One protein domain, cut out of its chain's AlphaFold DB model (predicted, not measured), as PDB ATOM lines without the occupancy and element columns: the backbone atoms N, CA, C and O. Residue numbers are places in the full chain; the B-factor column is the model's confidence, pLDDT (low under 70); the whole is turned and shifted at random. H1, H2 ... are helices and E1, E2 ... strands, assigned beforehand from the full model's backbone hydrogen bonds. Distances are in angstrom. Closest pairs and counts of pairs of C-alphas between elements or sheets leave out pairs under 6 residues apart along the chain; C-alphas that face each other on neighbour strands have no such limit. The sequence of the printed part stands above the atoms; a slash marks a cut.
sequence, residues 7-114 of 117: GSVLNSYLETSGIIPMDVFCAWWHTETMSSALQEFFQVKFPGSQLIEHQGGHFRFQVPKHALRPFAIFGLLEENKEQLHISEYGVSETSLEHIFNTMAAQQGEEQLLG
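What this domain is: This is residues 7 to 114 of the 117 residues of an uncharacterized protein of Phytophthora fragariae (UniProt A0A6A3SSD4). The long helix H2 is the spine: H1 folds back near its start, the hairpin E1 E2 packs on its residues 31 to 43, H3 is near it, and residues 95 to 114, with H4, stick out as an arm. You find 108 printed residues with four named helices and two antiparallel strands, in the order H1 H2 E1 E2 H3 H4, mostly helix. The whole is loose, radius of gyration of the C-alphas 17.7 A, spanning 49 by 47 by 20 A.

Where its parts are: Find C-alpha 8 at (229.242, 214.083, 111.533); H1 runs to residue 16. Next come H2, residues 22 to 45, 34.3 A; E1, 50 to 55; E2, 58 to 62; H3, 70 to 79; H4, 96 to 113, 27.2 A, ending at (227.900, 221.037, 138.611).

How they stand to each other: H1 and H2, a helical hairpin, only just touch, with 3 pairs of C-alphas within 8 A, closest Leu 10 and Phe 25, 7.3 A. In E1 and E2, N 52 and O 60 are within hydrogen-bond range, 2.9 A. H4 has 9 of 14 O i to N i+4 pairs within range.

The domain as a whole: The printed part has no cut; the H3 to H4 link is long, and residues 106 to 114 are under 70 in pLDDT, among others.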
ATOM      1  N   GLY A   7     227.051 210.388 111.476       78.81
ATOM      2  CA  GLY A   7     226.582 211.442 110.570       78.81
ATOM      3  C   GLY A   7     227.442 212.712 110.535       78.81
ATOM      4  O   GLY A   7     227.251 213.533 109.639       78.81
ATOM      5  N   SER A   8     228.391 212.887 111.460       84.75
ATOM      6  CA  SER A   8     229.242 214.083 111.533       84.75
ATOM      7  C   SER A   8     230.069 214.278 110.262       84.75
ATOM      8  O   SER A   8     230.159 215.396 109.763       84.75
ATOM      9  N   VAL A   9     230.575 213.189 109.671       87.12
ATOM     10  CA  VAL A   9     231.354 213.244 108.427       87.12
ATOM     11  C   VAL A   9     230.529 213.816 107.276       87.12
ATOM     12  O   VAL A   9     231.007 214.684 106.550       87.12
ATOM     13  N   LEU A  10     229.267 213.396 107.142       90.69
ATOM     14  CA  LEU A  10     228.371 213.917 106.110       90.69
ATOM     15  C   LEU A  10     228.071 215.395 106.345       90.69
ATOM     16  O   LEU A  10     228.103 216.183 105.400       90.69
ATOM     17  N   ASN A  11     227.833 215.770 107.603       90.56
ATOM     18  CA  ASN A  11     227.592 217.157 107.978       90.56
ATOM     19  C   ASN A  11     228.788 218.053 107.617       90.56
ATOM     20  O   ASN A  11     228.601 219.096 107.000       90.56
ATOM     21  N   SER A  12     230.019 217.613 107.897       90.69
ATOM     22  CA  SER A  12     231.230 218.362 107.544       90.69
ATOM     23  C   SER A  12     231.373 218.595 106.037       90.69
ATOM     24  O   SER A  12     231.761 219.690 105.626       90.69
ATOM     25  N   TYR A  13     231.034 217.608 105.198       92.75
ATOM     26  CA  TYR A  13     231.020 217.789 103.741       92.75
ATOM     27  C   TYR A  13     229.954 218.798 103.302       92.75
ATOM     28  O   TYR A  13     230.239 219.689 102.504       92.75
ATOM     29  N   LEU A  14     228.743 218.714 103.857       92.62
ATOM     30  CA  LEU A  14     227.676 219.665 103.539       92.62
ATOM     31  C   LEU A  14     228.037 221.100 103.947       92.62
ATOM     32  O   LEU A  14     227.791 222.021 103.174       92.62
ATOM     33  N   GLU A  15     228.663 221.294 105.107       94.56
ATOM     34  CA  GLU A  15     229.091 222.617 105.580       94.56
ATOM     35  C   GLU A  15     230.273 223.185 104.781       94.56
ATOM     36  O   GLU A  15     230.333 224.389 104.539       94.56
ATOM     37  N   THR A  16     231.209 222.331 104.355       93.31
ATOM     38  CA  THR A  16     232.456 222.774 103.708       93.31
ATOM     39  C   THR A  16     232.303 222.972 102.201       93.31
ATOM     40  O   THR A  16     232.828 223.936 101.647       93.31
ATOM     41  N   SER A  17     231.623 222.051 101.515       92.25
ATOM     42  CA  SER A  17     231.525 222.032 100.048       92.25
ATOM     43  C   SER A  17     230.090 222.011  99.525       92.25
ATOM     44  O   SER A  17     229.885 222.227  98.330       92.25
ATOM     45  N   GLY A  18     229.096 221.726 100.376       93.94
ATOM     46  CA  GLY A  18     227.699 221.542  99.969       93.94
ATOM     47  C   GLY A  18     227.438 220.259  99.175       93.94
ATOM     48  O   GLY A  18     226.326 220.056  98.690       93.94
ATOM     49  N   ILE A  19     228.446 219.395  99.013       94.56
ATOM     50  CA  ILE A  19     228.370 218.175  98.207       94.56
ATOM     51  C   ILE A  19     229.029 217.039  98.982       94.56
ATOM     52  O   ILE A  19     230.159 217.167  99.447       94.56
ATOM     53  N   ILE A  20     228.343 215.901  99.054       96.00
ATOM     54  CA  ILE A  20     228.889 214.666  99.616       96.00
ATOM     55  C   ILE A  20     229.378 213.793  98.451       96.00
ATOM     56  O   ILE A  20     228.569 213.439  97.587       96.00
ATOM     57  N   PRO A  21     230.671 213.429  98.402       95.19
ATOM     58  CA  PRO A  21     231.167 212.442  97.450       95.19
ATOM     59  C   PRO A  21     230.404 211.114  97.565       95.19
ATOM     60  O   PRO A  21     230.070 210.665  98.663       95.19
ATOM     61  N   MET A  22     230.106 210.477  96.431       94.88
ATOM     62  CA  MET A  22     229.272 209.268  96.408       94.88
ATOM     63  C   MET A  22     229.888 208.114  97.209       94.88
ATOM     64  O   MET A  22     229.171 207.386  97.885       94.88
ATOM     65  N   ASP A  23     231.206 207.958  97.166       94.06
ATOM     66  CA  ASP A  23     231.960 206.978  97.947       94.06
ATOM     67  C   ASP A  23     231.823 207.212  99.458       94.06
ATOM     68  O   ASP A  23     231.557 206.266 100.199       94.06
ATOM     69  N   VAL A  24     231.908 208.469  99.906       91.69
ATOM     70  CA  VAL A  24     231.694 208.850 101.312       91.69
ATOM     71  C   VAL A  24     230.267 208.524 101.747       91.69
ATOM     72  O   VAL A  24     230.066 207.925 102.804       91.69
ATOM     73  N   PHE A  25     229.276 208.877 100.925       92.50
ATOM     74  CA  PHE A  25     227.878 208.567 101.211       92.50
ATOM     75  C   PHE A  25     227.637 207.055 101.298       92.50
ATOM     76  O   PHE A  25     227.018 206.589 102.251       92.50
ATOM     77  N   CYS A  26     228.157 206.280 100.345       93.75
ATOM     78  CA  CYS A  26     228.029 204.823 100.334       93.75
ATOM     79  C   CYS A  26     228.701 204.175 101.551       93.75
ATOM     80  O   CYS A  26     228.118 203.276 102.156       93.75
ATOM     81  N   ALA A  27     229.896 204.632 101.933       89.75
ATOM     82  CA  ALA A  27     230.601 204.124 103.108       89.75
ATOM     83  C   ALA A  27     229.829 204.419 104.403       89.75
ATOM     84  O   ALA A  27     229.652 203.530 105.241       89.75
ATOM     85  N   TRP A  28     229.319 205.646 104.545       90.38
ATOM     86  CA  TRP A  28     228.459 206.017 105.666       90.38
ATOM     87  C   TRP A  28     227.192 205.158 105.710       90.38
ATOM     88  O   TRP A  28     226.898 204.550 106.735       90.38
ATOM     89  N   TRP A  29     226.490 205.036 104.580       91.06
ATOM     90  CA  TRP A  29     225.254 204.261 104.480       91.06
ATOM     91  C   TRP A  29     225.463 202.791 104.844       91.06
ATOM     92  O   TRP A  29     224.665 202.197 105.572       91.06
ATOM     93  N   HIS A  30     226.551 202.195 104.354       89.25
ATOM     94  CA  HIS A  30     226.911 200.820 104.675       89.25
ATOM     95  C   HIS A  30     227.150 200.637 106.178       89.25
ATOM     96  O   HIS A  30     226.626 199.699 106.780       89.25
ATOM     97  N   THR A  31     227.871 201.575 106.795       88.62
ATOM     98  CA  THR A  31     228.165 201.551 108.233       88.62
ATOM     99  C   THR A  31     226.887 201.704 109.063       88.62
ATOM    100  O   THR A  31     226.676 200.965 110.022       88.62
ATOM    101  N   GLU A  32     225.990 202.607 108.663       88.81
ATOM    102  CA  GLU A  32     224.706 202.829 109.335       88.81
ATOM    103  C   GLU A  32     223.786 201.601 109.233       88.81
ATOM    104  O   GLU A  32     223.165 201.189 110.214       88.81
ATOM    105  N   THR A  33     223.765 200.949 108.066       90.44
ATOM    106  CA  THR A  33     223.004 199.709 107.850       90.44
ATOM    107  C   THR A  33     223.519 198.580 108.747       90.44
ATOM    108  O   THR A  33     222.728 197.894 109.396       90.44
ATOM    109  N   MET A  34     224.842 198.409 108.830       90.12
ATOM    110  CA  MET A  34     225.465 197.396 109.687       90.12
ATOM    111  C   MET A  34     225.221 197.680 111.173       90.12
ATOM    112  O   MET A  34     224.871 196.772 111.926       90.12
ATOM    113  N   SER A  35     225.321 198.949 111.580       90.88
ATOM    114  CA  SER A  35     224.983 199.408 112.931       90.88
ATOM    115  C   SER A  35     223.555 199.030 113.312       90.88
ATOM    116  O   SER A  35     223.338 198.430 114.364       90.88
ATOM    117  N   SER A  36     222.583 199.313 112.438       92.19
ATOM    118  CA  SER A  36     221.179 198.971 112.675       92.19
ATOM    119  C   SER A  36     220.978 197.461 112.834       92.19
ATOM    120  O   SER A  36     220.324 197.031 113.785       92.19
ATOM    121  N   ALA A  37     221.563 196.653 111.945       94.06
ATOM    122  CA  ALA A  37     221.439 195.195 111.994       94.06
ATOM    123  C   ALA A  37     222.058 194.598 113.270       94.06
ATOM    124  O   ALA A  37     221.455 193.742 113.919       94.06
ATOM    125  N   LEU A  38     223.240 195.079 113.669       94.69
ATOM    126  CA  LEU A  38     223.897 194.653 114.905       94.69
ATOM    127  C   LEU A  38     223.089 195.060 116.137       94.69
ATOM    128  O   LEU A  38     222.889 194.241 117.030       94.69
ATOM    129  N   GLN A  39     222.592 196.296 116.197       93.69
ATOM    130  CA  GLN A  39     221.773 196.744 117.322       93.69
ATOM    131  C   GLN A  39     220.508 195.897 117.470       93.69
ATOM    132  O   GLN A  39     220.213 195.450 118.577       93.69
ATOM    133  N   GLU A  40     219.797 195.621 116.375       95.56
ATOM    134  CA  GLU A  40     218.615 194.755 116.394       95.56
ATOM    135  C   GLU A  40     218.962 193.342 116.881       95.56
ATOM    136  O   GLU A  40     218.328 192.830 117.809       95.56
ATOM    137  N   PHE A  41     220.019 192.739 116.331       95.62
ATOM    138  CA  PHE A  41     220.500 191.429 116.761       95.62
ATOM    139  C   PHE A  41     220.801 191.395 118.263       95.62
ATOM    140  O   PHE A  41     220.338 190.492 118.967       95.62
ATOM    141  N   PHE A  42     221.528 192.392 118.775       94.44
ATOM    142  CA  PHE A  42     221.876 192.458 120.189       94.44
ATOM    143  C   PHE A  42     220.654 192.692 121.078       94.44
ATOM    144  O   PHE A  42     220.566 192.065 122.130       94.44
ATOM    145  N   GLN A  43     219.683 193.514 120.669       93.00
ATOM    146  CA  GLN A  43     218.449 193.690 121.442       93.00
ATOM    147  C   GLN A  43     217.616 192.403 121.511       93.00
ATOM    148  O   GLN A  43     217.076 192.083 122.569       93.00
ATOM    149  N   VAL A  44     217.535 191.645 120.414       93.38
ATOM    150  CA  VAL A  44     216.755 190.400 120.355       93.38
ATOM    151  C   VAL A  44     217.443 189.261 121.110       93.38
ATOM    152  O   VAL A  44     216.794 188.539 121.866       93.38
ATOM    153  N   LYS A  45     218.750 189.066 120.904       92.38
ATOM    154  CA  LYS A  45     219.500 187.941 121.491       92.38
ATOM    155  C   LYS A  45     219.978 188.213 122.911       92.38
ATOM    156  O   LYS A  45     220.110 187.276 123.696       92.38
ATOM    157  N   PHE A  46     220.219 189.478 123.244       91.94
ATOM    158  CA  PHE A  46     220.775 189.902 124.524       91.94
ATOM    159  C   PHE A  46     220.038 191.150 125.052       91.94
ATOM    160  O   PHE A  46     220.618 192.242 125.094       91.94
ATOM    161  N   PRO A  47     218.764 191.025 125.468       91.38
ATOM    162  CA  PRO A  47     217.967 192.164 125.919       91.38
ATOM    163  C   PRO A  47     218.679 192.995 126.992       91.38
ATOM    164  O   PRO A  47     219.260 192.453 127.933       91.38
ATOM    165  N   GLY A  48     218.634 194.320 126.844       89.19
ATOM    166  CA  GLY A  48     219.343 195.250 127.728       89.19
ATOM    167  C   GLY A  48     220.810 195.486 127.359       89.19
ATOM    168  O   GLY A  48     221.521 196.149 128.116       89.19
ATOM    169  N   SER A  49     221.267 194.973 126.212       92.38
ATOM    170  CA  SER A  49     222.578 195.331 125.668       92.38
ATOM    171  C   SER A  49     222.635 196.795 125.255       92.38
ATOM    172  O   SER A  49     221.653 197.358 124.771       92.38
ATOM    173  N   GLN A  50     223.803 197.406 125.423       90.94
ATOM    174  CA  GLN A  50     224.041 198.811 125.105       90.94
ATOM    175  C   GLN A  50     225.223 198.938 124.153       90.94
ATOM    176  O   GLN A  50     226.273 198.339 124.384       90.94
ATOM    177  N   LEU A  51     225.064 199.723 123.089       90.81
ATOM    178  CA  LEU A  51     226.175 200.120 122.231       90.81
ATOM    179  C   LEU A  51     226.992 201.187 122.968       90.81
ATOM    180  O   LEU A  51     226.486 202.278 123.219       90.81
ATOM    181  N   ILE A  52     228.230 200.857 123.337       90.00
ATOM    182  CA  ILE A  52     229.114 201.745 124.111       90.00
ATOM    183  C   ILE A  52     230.193 202.408 123.253       90.00
ATOM    184  O   ILE A  52     230.735 203.436 123.645       90.00
ATOM    185  N   GLU A  53     230.505 201.841 122.088       87.38
ATOM    186  CA  GLU A  53     231.447 202.422 121.132       87.38
ATOM    187  C   GLU A  53     231.055 202.028 119.710       87.38
ATOM    188  O   GLU A  53     230.695 200.876 119.450       87.38
ATOM    189  N   HIS A  54     231.152 202.992 118.801       88.06
ATOM    190  CA  HIS A  54     230.931 202.817 117.376       88.06
ATOM    191  C   HIS A  54     231.905 203.718 116.623       88.06
ATOM    192  O   HIS A  54     231.805 204.941 116.698       88.06
ATOM    193  N   GLN A  55     232.865 203.110 115.930       84.31
ATOM    194  CA  GLN A  55     233.875 203.831 115.167       84.31
ATOM    195  C   GLN A  55     234.119 203.127 113.834       84.31
ATOM    196  O   GLN A  55     234.804 202.103 113.761       84.31
ATOM    197  N   GLY A  56     233.545 203.679 112.762       83.38
ATOM    198  CA  GLY A  56     233.566 203.029 111.454       83.38
ATOM    199  C   GLY A  56     232.968 201.622 111.546       83.38
ATOM    200  O   GLY A  56     231.862 201.451 112.038       83.38
ATOM    201  N   GLY A  57     233.721 200.603 111.123       85.56
ATOM    202  CA  GLY A  57     233.287 199.203 111.187       85.56
ATOM    203  C   GLY A  57     233.430 198.520 112.554       85.56
ATOM    204  O   GLY A  57     233.128 197.334 112.659       85.56
ATOM    205  N   HIS A  58     233.913 199.218 113.588       90.19
ATOM    206  CA  HIS A  58     234.137 198.641 114.914       90.19
ATOM    207  C   HIS A  58     233.005 198.996 115.877       90.19
ATOM    208  O   HIS A  58     232.678 200.167 116.071       90.19
ATOM    209  N   PHE A  59     232.444 197.964 116.510       91.88
ATOM    210  CA  PHE A  59     231.317 198.069 117.432       91.88
ATOM    211  C   PHE A  59     231.661 197.400 118.751       91.88
ATOM    212  O   PHE A  59     232.169 196.277 118.774       91.88
ATOM    213  N   ARG A  60     231.322 198.059 119.857       92.44
ATOM    214  CA  ARG A  60     231.453 197.482 121.191       92.44
ATOM    215  C   ARG A  60     230.112 197.524 121.898       92.44
ATOM    216  O   ARG A  60     229.550 198.594 122.127       92.44
ATOM    217  N   PHE A  61     229.631 196.348 122.276       92.50
ATOM    218  CA  PHE A  61     228.392 196.189 123.021       92.50
ATOM    219  C   PHE A  61     228.686 195.762 124.454       92.50
ATOM    220  O   PHE A  61     229.471 194.846 124.698       92.50
ATOM    221  N   GLN A  62     228.024 196.409 125.405       90.94
ATOM    222  CA  GLN A  62     227.944 195.939 126.775       90.94
ATOM    223  C   GLN A  62     226.709 195.054 126.916       90.94
ATOM    224  O   GLN A  62     225.588 195.524 126.747       90.94
ATOM    225  N   VAL A  63     226.923 193.784 127.249       90.00
ATOM    226  CA  VAL A  63     225.858 192.799 127.466       90.00
ATOM    227  C   VAL A  63     225.636 192.608 128.976       90.00
ATOM    228  O   VAL A  63     226.618 192.495 129.718       90.00
ATOM    229  N   PRO A  64     224.387 192.547 129.479       86.38
ATOM    230  CA  PRO A  64     224.134 192.312 130.899       86.38
ATOM    231  C   PRO A  64     224.678 190.959 131.381       86.38
ATOM    232  O   PRO A  64     224.481 189.933 130.735       86.38
ATOM    233  N   LYS A  65     225.285 190.918 132.578       75.94
ATOM    234  CA  LYS A  65     225.894 189.691 133.149       75.94
ATOM    235  C   LYS A  65     224.925 188.515 133.321       75.94
ATOM    236  O   LYS A  65     225.359 187.371 133.399       75.94
ATOM    237  N   HIS A  66     223.627 188.793 133.421       75.00
ATOM    238  CA  HIS A  66     222.586 187.778 133.571       75.00
ATOM    239  C   HIS A  66     222.022 187.287 132.228       75.00
ATOM    240  O   HIS A  66     221.192 186.385 132.242       75.00
ATOM    241  N   ALA A  67     222.445 187.866 131.096       69.81
ATOM    242  CA  ALA A  67     221.931 187.496 129.783       69.81
ATOM    243  C   ALA A  67     222.388 186.082 129.402       69.81
ATOM    244  O   ALA A  67     221.560 185.181 129.310       69.81
ATOM    245  N   LEU A  68     223.698 185.863 129.224       76.06
ATOM    246  CA  LEU A  68     224.260 184.575 128.804       76.06
ATOM    247  C   LEU A  68     225.710 184.388 129.282       76.06
ATOM    248  O   LEU A  68     226.443 185.347 129.518       76.06
ATOM    249  N   ARG A  69     226.139 183.124 129.401       81.31
ATOM    250  CA  ARG A  69     227.553 182.764 129.624       81.31
ATOM    251  C   ARG A  69     228.377 183.158 128.387       81.31
ATOM    252  O   ARG A  69     227.871 182.956 127.283       81.31
ATOM    253  N   PRO A  70     229.649 183.586 128.522       81.12
ATOM    254  CA  PRO A  70     230.473 184.004 127.382       81.12
ATOM    255  C   PRO A  70     230.484 183.004 126.218       81.12
ATOM    256  O   PRO A  70     230.293 183.396 125.075       81.12
ATOM    257  N   PHE A  71     230.587 181.701 126.503       82.62
ATOM    258  CA  PHE A  71     230.541 180.642 125.486       82.62
ATOM    259  C   PHE A  71     229.263 180.652 124.624       82.62
ATOM    260  O   PHE A  71     229.332 180.437 123.419       82.62
ATOM    261  N   ALA A  72     228.099 180.935 125.215       85.38
ATOM    262  CA  ALA A  72     226.846 181.018 124.466       85.38
ATOM    263  C   ALA A  72     226.789 182.276 123.580       85.38
ATOM    264  O   ALA A  72     226.201 182.239 122.503       85.38
ATOM    265  N   ILE A  73     227.436 183.367 124.007       89.56
ATOM    266  CA  ILE A  73     227.587 184.581 123.194       89.56
ATOM    267  C   ILE A  73     228.462 184.282 121.971       89.56
ATOM    268  O   ILE A  73     228.072 184.630 120.861       89.56
ATOM    269  N   PHE A  74     229.590 183.580 122.156       90.25
ATOM    270  CA  PHE A  74     230.431 183.125 121.040       90.25
ATOM    271  C   PHE A  74     229.633 182.289 120.035       90.25
ATOM    272  O   PHE A  74     229.659 182.591 118.848       90.25
ATOM    273  N   GLY A  75     228.876 181.289 120.503       91.06
ATOM    274  CA  GLY A  75     228.063 180.442 119.624       91.06
ATOM    275  C   GLY A  75     227.059 181.238 118.784       91.06
ATOM    276  O   GLY A  75     227.018 181.085 117.569       91.06
ATOM    277  N   LEU A  76     226.312 182.152 119.411       92.75
ATOM    278  CA  LEU A  76     225.337 182.989 118.704       92.75
ATOM    279  C   LEU A  76     225.988 183.940 117.692       92.75
ATOM    280  O   LEU A  76     225.417 184.170 116.628       92.75
ATOM    281  N   LEU A  77     227.154 184.504 118.011       93.12
ATOM    282  CA  LEU A  77     227.885 185.361 117.078       93.12
ATOM    283  C   LEU A  77     228.422 184.561 115.891       93.12
ATOM    284  O   LEU A  77     228.298 185.023 114.762       93.12
ATOM    285  N   GLU A  78     228.945 183.356 116.122       94.31
ATOM    286  CA  GLU A  78     229.441 182.489 115.050       94.31
ATOM    287  C   GLU A  78     228.312 182.050 114.106       94.31
ATOM    288  O   GLU A  78     228.443 182.165 112.891       94.31
ATOM    289  N   GLU A  79     227.165 181.635 114.655       95.00
ATOM    290  CA  GLU A  79     225.984 181.221 113.879       95.00
ATOM    291  C   GLU A  79     225.427 182.333 112.977       95.00
ATOM    292  O   GLU A  79     224.815 182.044 111.951       95.00
ATOM    293  N   ASN A  80     225.617 183.602 113.354       95.06
ATOM    294  CA  ASN A  80     225.066 184.759 112.641       95.06
ATOM    295  C   ASN A  80     226.154 185.600 111.947       95.06
ATOM    296  O   ASN A  80     225.851 186.655 111.390       95.06
ATOM    297  N   LYS A  81     227.415 185.144 111.950       93.75
ATOM    298  CA  LYS A  81     228.585 185.912 111.497       93.75
ATOM    299  C   LYS A  81     228.456 186.397 110.054       93.75
ATOM    300  O   LYS A  81     228.684 187.574 109.779       93.75
ATOM    301  N   GLU A  82     228.066 185.504 109.146       93.31
ATOM    302  CA  GLU A  82     227.907 185.825 107.722       93.31
ATOM    303  C   GLU A  82     226.735 186.782 107.479       93.31
ATOM    304  O   GLU A  82     226.877 187.748 106.732       93.31
ATOM    305  N   GLN A  83     225.602 186.553 108.155       92.94
ATOM    306  CA  GLN A  83     224.404 187.388 108.034       92.94
ATOM    307  C   GLN A  83     224.635 188.811 108.556       92.94
ATOM    308  O   GLN A  83     224.087 189.766 108.012       92.94
ATOM    309  N   LEU A  84     225.435 188.952 109.614       92.62
ATOM    310  CA  LEU A  84     225.774 190.238 110.223       92.62
ATOM    311  C   LEU A  84     227.008 190.896 109.592       92.62
ATOM    312  O   LEU A  84     227.400 191.975 110.029       92.62
ATOM    313  N   HIS A  85     227.629 190.261 108.591       91.25
ATOM    314  CA  HIS A  85     228.861 190.723 107.946       91.25
ATOM    315  C   HIS A  85     230.014 190.992 108.933       91.25
ATOM    316  O   HIS A  85     230.804 191.920 108.764       91.25
ATOM    317  N   ILE A  86     230.136 190.159 109.969       93.69
ATOM    318  CA  ILE A  86     231.179 190.296 110.991       93.69
ATOM    319  C   ILE A  86     232.475 189.651 110.489       93.69
ATOM    320  O   ILE A  86     232.553 188.434 110.316       93.69
ATOM    321  N   SER A  87     233.532 190.445 110.321       92.69
ATOM    322  CA  SER A  87     234.868 189.927 109.980       92.69
ATOM    323  C   SER A  87     235.521 189.210 111.168       92.69
ATOM    324  O   SER A  87     235.978 188.067 111.055       92.69
ATOM    325  N   GLU A  88     235.517 189.862 112.330       92.62
ATOM    326  CA  GLU A  88     236.134 189.398 113.573       92.62
ATOM    327  C   GLU A  88     235.315 189.883 114.774       92.62
ATOM    328  O   GLU A  88     234.683 190.938 114.718       92.62
ATOM    329  N   TYR A  89     235.320 189.111 115.860       93.56
ATOM    330  CA  TYR A  89     234.689 189.490 117.117       93.56
ATOM    331  C   TYR A  89     235.466 188.932 118.312       93.56
ATOM    332  O   TYR A  89     236.188 187.942 118.210       93.56
ATOM    333  N   GLY A  90     235.273 189.562 119.468       90.88
ATOM    334  CA  GLY A  90     235.795 189.100 120.746       90.88
ATOM    335  C   GLY A  90     234.771 189.333 121.848       90.88
ATOM    336  O   GLY A  90     234.006 190.296 121.806       90.88
ATOM    337  N   VAL A  91     234.760 188.448 122.841       88.25
ATOM    338  CA  VAL A  91     233.951 188.604 124.053       88.25
ATOM    339  C   VAL A  91     234.905 188.651 125.233       88.25
ATOM    340  O   VAL A  91     235.669 187.713 125.460       88.25
ATOM    341  N   SER A  92     234.860 189.743 125.983       84.31
ATOM    342  CA  SER A  92     235.625 189.923 127.211       84.31
ATOM    343  C   SER A  92     234.682 190.223 128.368       84.31
ATOM    344  O   SER A  92     233.627 190.839 128.205       84.31
ATOM    345  N   GLU A  93     235.053 189.767 129.560       79.62
ATOM    346  CA  GLU A  93     234.393 190.239 130.770       79.62
ATOM    347  C   GLU A  93     234.843 191.673 131.046       79.62
ATOM    348  O   GLU A  93     236.022 192.005 130.909       79.62
ATOM    349  N   THR A  94     233.909 192.535 131.454       70.50
ATOM    350  CA  THR A  94     234.274 193.867 131.937       70.50
ATOM    351  C   THR A  94     235.137 193.708 133.181       70.50
ATOM    352  O   THR A  94     234.671 193.196 134.205       70.50
ATOM    353  N   SER A  95     236.393 194.133 133.084       68.44
ATOM    354  CA  SER A  95     237.337 194.030 134.183       68.44
ATOM    355  C   SER A  95     236.979 194.987 135.318       68.44
ATOM    356  O   SER A  95     236.316 196.012 135.120       68.44
ATOM    357  N   LEU A  96     237.413 194.648 136.534       64.94
ATOM    358  CA  LEU A  96     237.218 195.526 137.687       64.94
ATOM    359  C   LEU A  96     237.913 196.871 137.471       64.94
ATOM    360  O   LEU A  96     237.330 197.888 137.837       64.94
ATOM    361  N   GLU A  97     239.090 196.914 136.829       70.94
ATOM    362  CA  GLU A  97     239.737 198.197 136.541       70.94
ATOM    363  C   GLU A  97     238.907 199.073 135.597       70.94
ATOM    364  O   GLU A  97     238.829 200.281 135.809       70.94
ATOM    365  N   HIS A  98     238.219 198.485 134.612       64.81
ATOM    366  CA  HIS A  98     237.331 199.244 133.736       64.81
ATOM    367  C   HIS A  98     236.122 199.790 134.506       64.81
ATOM    368  O   HIS A  98     235.789 200.959 134.353       64.81
ATOM    369  N   ILE A  99     235.522 198.995 135.400       69.50
ATOM    370  CA  ILE A  99     234.422 199.447 136.273       69.50
ATOM    371  C   ILE A  99     234.873 200.614 137.159       69.50
ATOM    372  O   ILE A  99     234.171 201.621 137.243       69.50
ATOM    373  N   PHE A 100     236.046 200.504 137.788       71.56
ATOM    374  CA  PHE A 100     236.608 201.578 138.607       71.56
ATOM    375  C   PHE A 100     236.872 202.845 137.789       71.56
ATOM    376  O   PHE A 100     236.519 203.933 138.237       71.56
ATOM    377  N   ASN A 101     237.428 202.716 136.583       69.94
ATOM    378  CA  ASN A 101     237.693 203.855 135.706       69.94
ATOM    379  C   ASN A 101     236.398 204.531 135.233       69.94
ATOM    380  O   ASN A 101     236.315 205.756 135.257       69.94
ATOM    381  N   THR A 102     235.371 203.763 134.856       71.25
ATOM    382  CA  THR A 102     234.060 204.318 134.487       71.25
ATOM    383  C   THR A 102     233.391 205.006 135.679       71.25
ATOM    384  O   THR A 102     232.863 206.102 135.519       71.25
ATOM    385  N   MET A 103     233.456 204.421 136.882       73.19
ATOM    386  CA  MET A 103     232.945 205.063 138.103       73.19
ATOM    387  C   MET A 103     233.695 206.361 138.426       73.19
ATOM    388  O   MET A 103     233.065 207.363 138.750       73.19
ATOM    389  N   ALA A 104     235.025 206.374 138.314       76.19
ATOM    390  CA  ALA A 104     235.834 207.566 138.560       76.19
ATOM    391  C   ALA A 104     235.561 208.675 137.528       76.19
ATOM    392  O   ALA A 104     235.473 209.845 137.897       76.19
ATOM    393  N   ALA A 105     235.371 208.312 136.256       72.94
ATOM    394  CA  ALA A 105     234.987 209.251 135.204       72.94
ATOM    395  C   ALA A 105     233.609 209.884 135.473       72.94
ATOM    396  O   ALA A 105     233.460 211.092 135.322       72.94
ATOM    397  N   GLN A 106     232.633 209.101 135.950       64.44
ATOM    398  CA  GLN A 106     231.298 209.603 136.311       64.44
ATOM    399  C   GLN A 106     231.331 210.534 137.539       64.44
ATOM    400  O   GLN A 106     230.676 211.572 137.545       64.44
ATOM    401  N   GLN A 107     232.160 210.230 138.543       59.62
ATOM    402  CA  GLN A 107     232.320 211.073 139.739       59.62
ATOM    403  C   GLN A 107     233.019 212.416 139.454       59.62
ATOM    404  O   GLN A 107     232.825 213.382 140.195       59.62
ATOM    405  N   GLY A 108     233.825 212.499 138.389       56.25
ATOM    406  CA  GLY A 108     234.459 213.745 137.945       56.25
ATOM    407  C   GLY A 108     233.483 214.741 137.306       56.25
ATOM    408  O   GLY A 108     233.689 215.950 137.413       56.25
ATOM    409  N   GLU A 109     232.396 214.262 136.694       53.03
ATOM    410  CA  GLU A 109     231.368 215.113 136.076       53.03
ATOM    411  C   GLU A 109     230.390 215.701 137.114       53.03
ATOM    412  O   GLU A 109     229.953 216.846 136.973       53.03
ATOM    413  N   GLU A 110     230.109 214.990 138.211       50.81
ATOM    414  CA  GLU A 110     229.211 215.464 139.281       50.81
ATOM    415  C   GLU A 110     229.817 216.581 140.154       50.81
ATOM    416  O   GLU A 110     229.082 217.367 140.757       50.81
ATOM    417  N   GLN A 111     231.147 216.719 140.204       48.31
ATOM    418  CA  GLN A 111     231.813 217.767 140.996       48.31
ATOM    419  C   GLN A 111     231.825 219.142 140.304       48.31
ATOM    420  O   GLN A 111     231.865 220.168 140.985       48.31
ATOM    421  N   LEU A 112     231.720 219.197 138.971       46.06
ATOM    422  CA  LEU A 112     231.710 220.462 138.223       46.06
ATOM    423  C   LEU A 112     230.345 221.172 138.258       46.06
ATOM    424  O   LEU A 112     230.296 222.398 138.170       46.06
ATOM    425  N   LEU A 113     229.240 220.443 138.469       48.12
ATOM    426  CA  LEU A 113     227.900 221.037 138.611       48.12
ATOM    427  C   LEU A 113     227.619 221.597 140.022       48.12
ATOM    428  O   LEU A 113     226.718 222.417 140.189       48.12
ATOM    429  N   GLY A 114     228.387 221.182 141.037       44.16
ATOM    430  CA  GLY A 114     228.212 221.599 142.437       44.16
ATOM    431  C   GLY A 114     228.946 222.886 142.839       44.16
ATOM    432  O   GLY A 114     228.712 223.399 143.930       44.16
TER     433      GLY A 114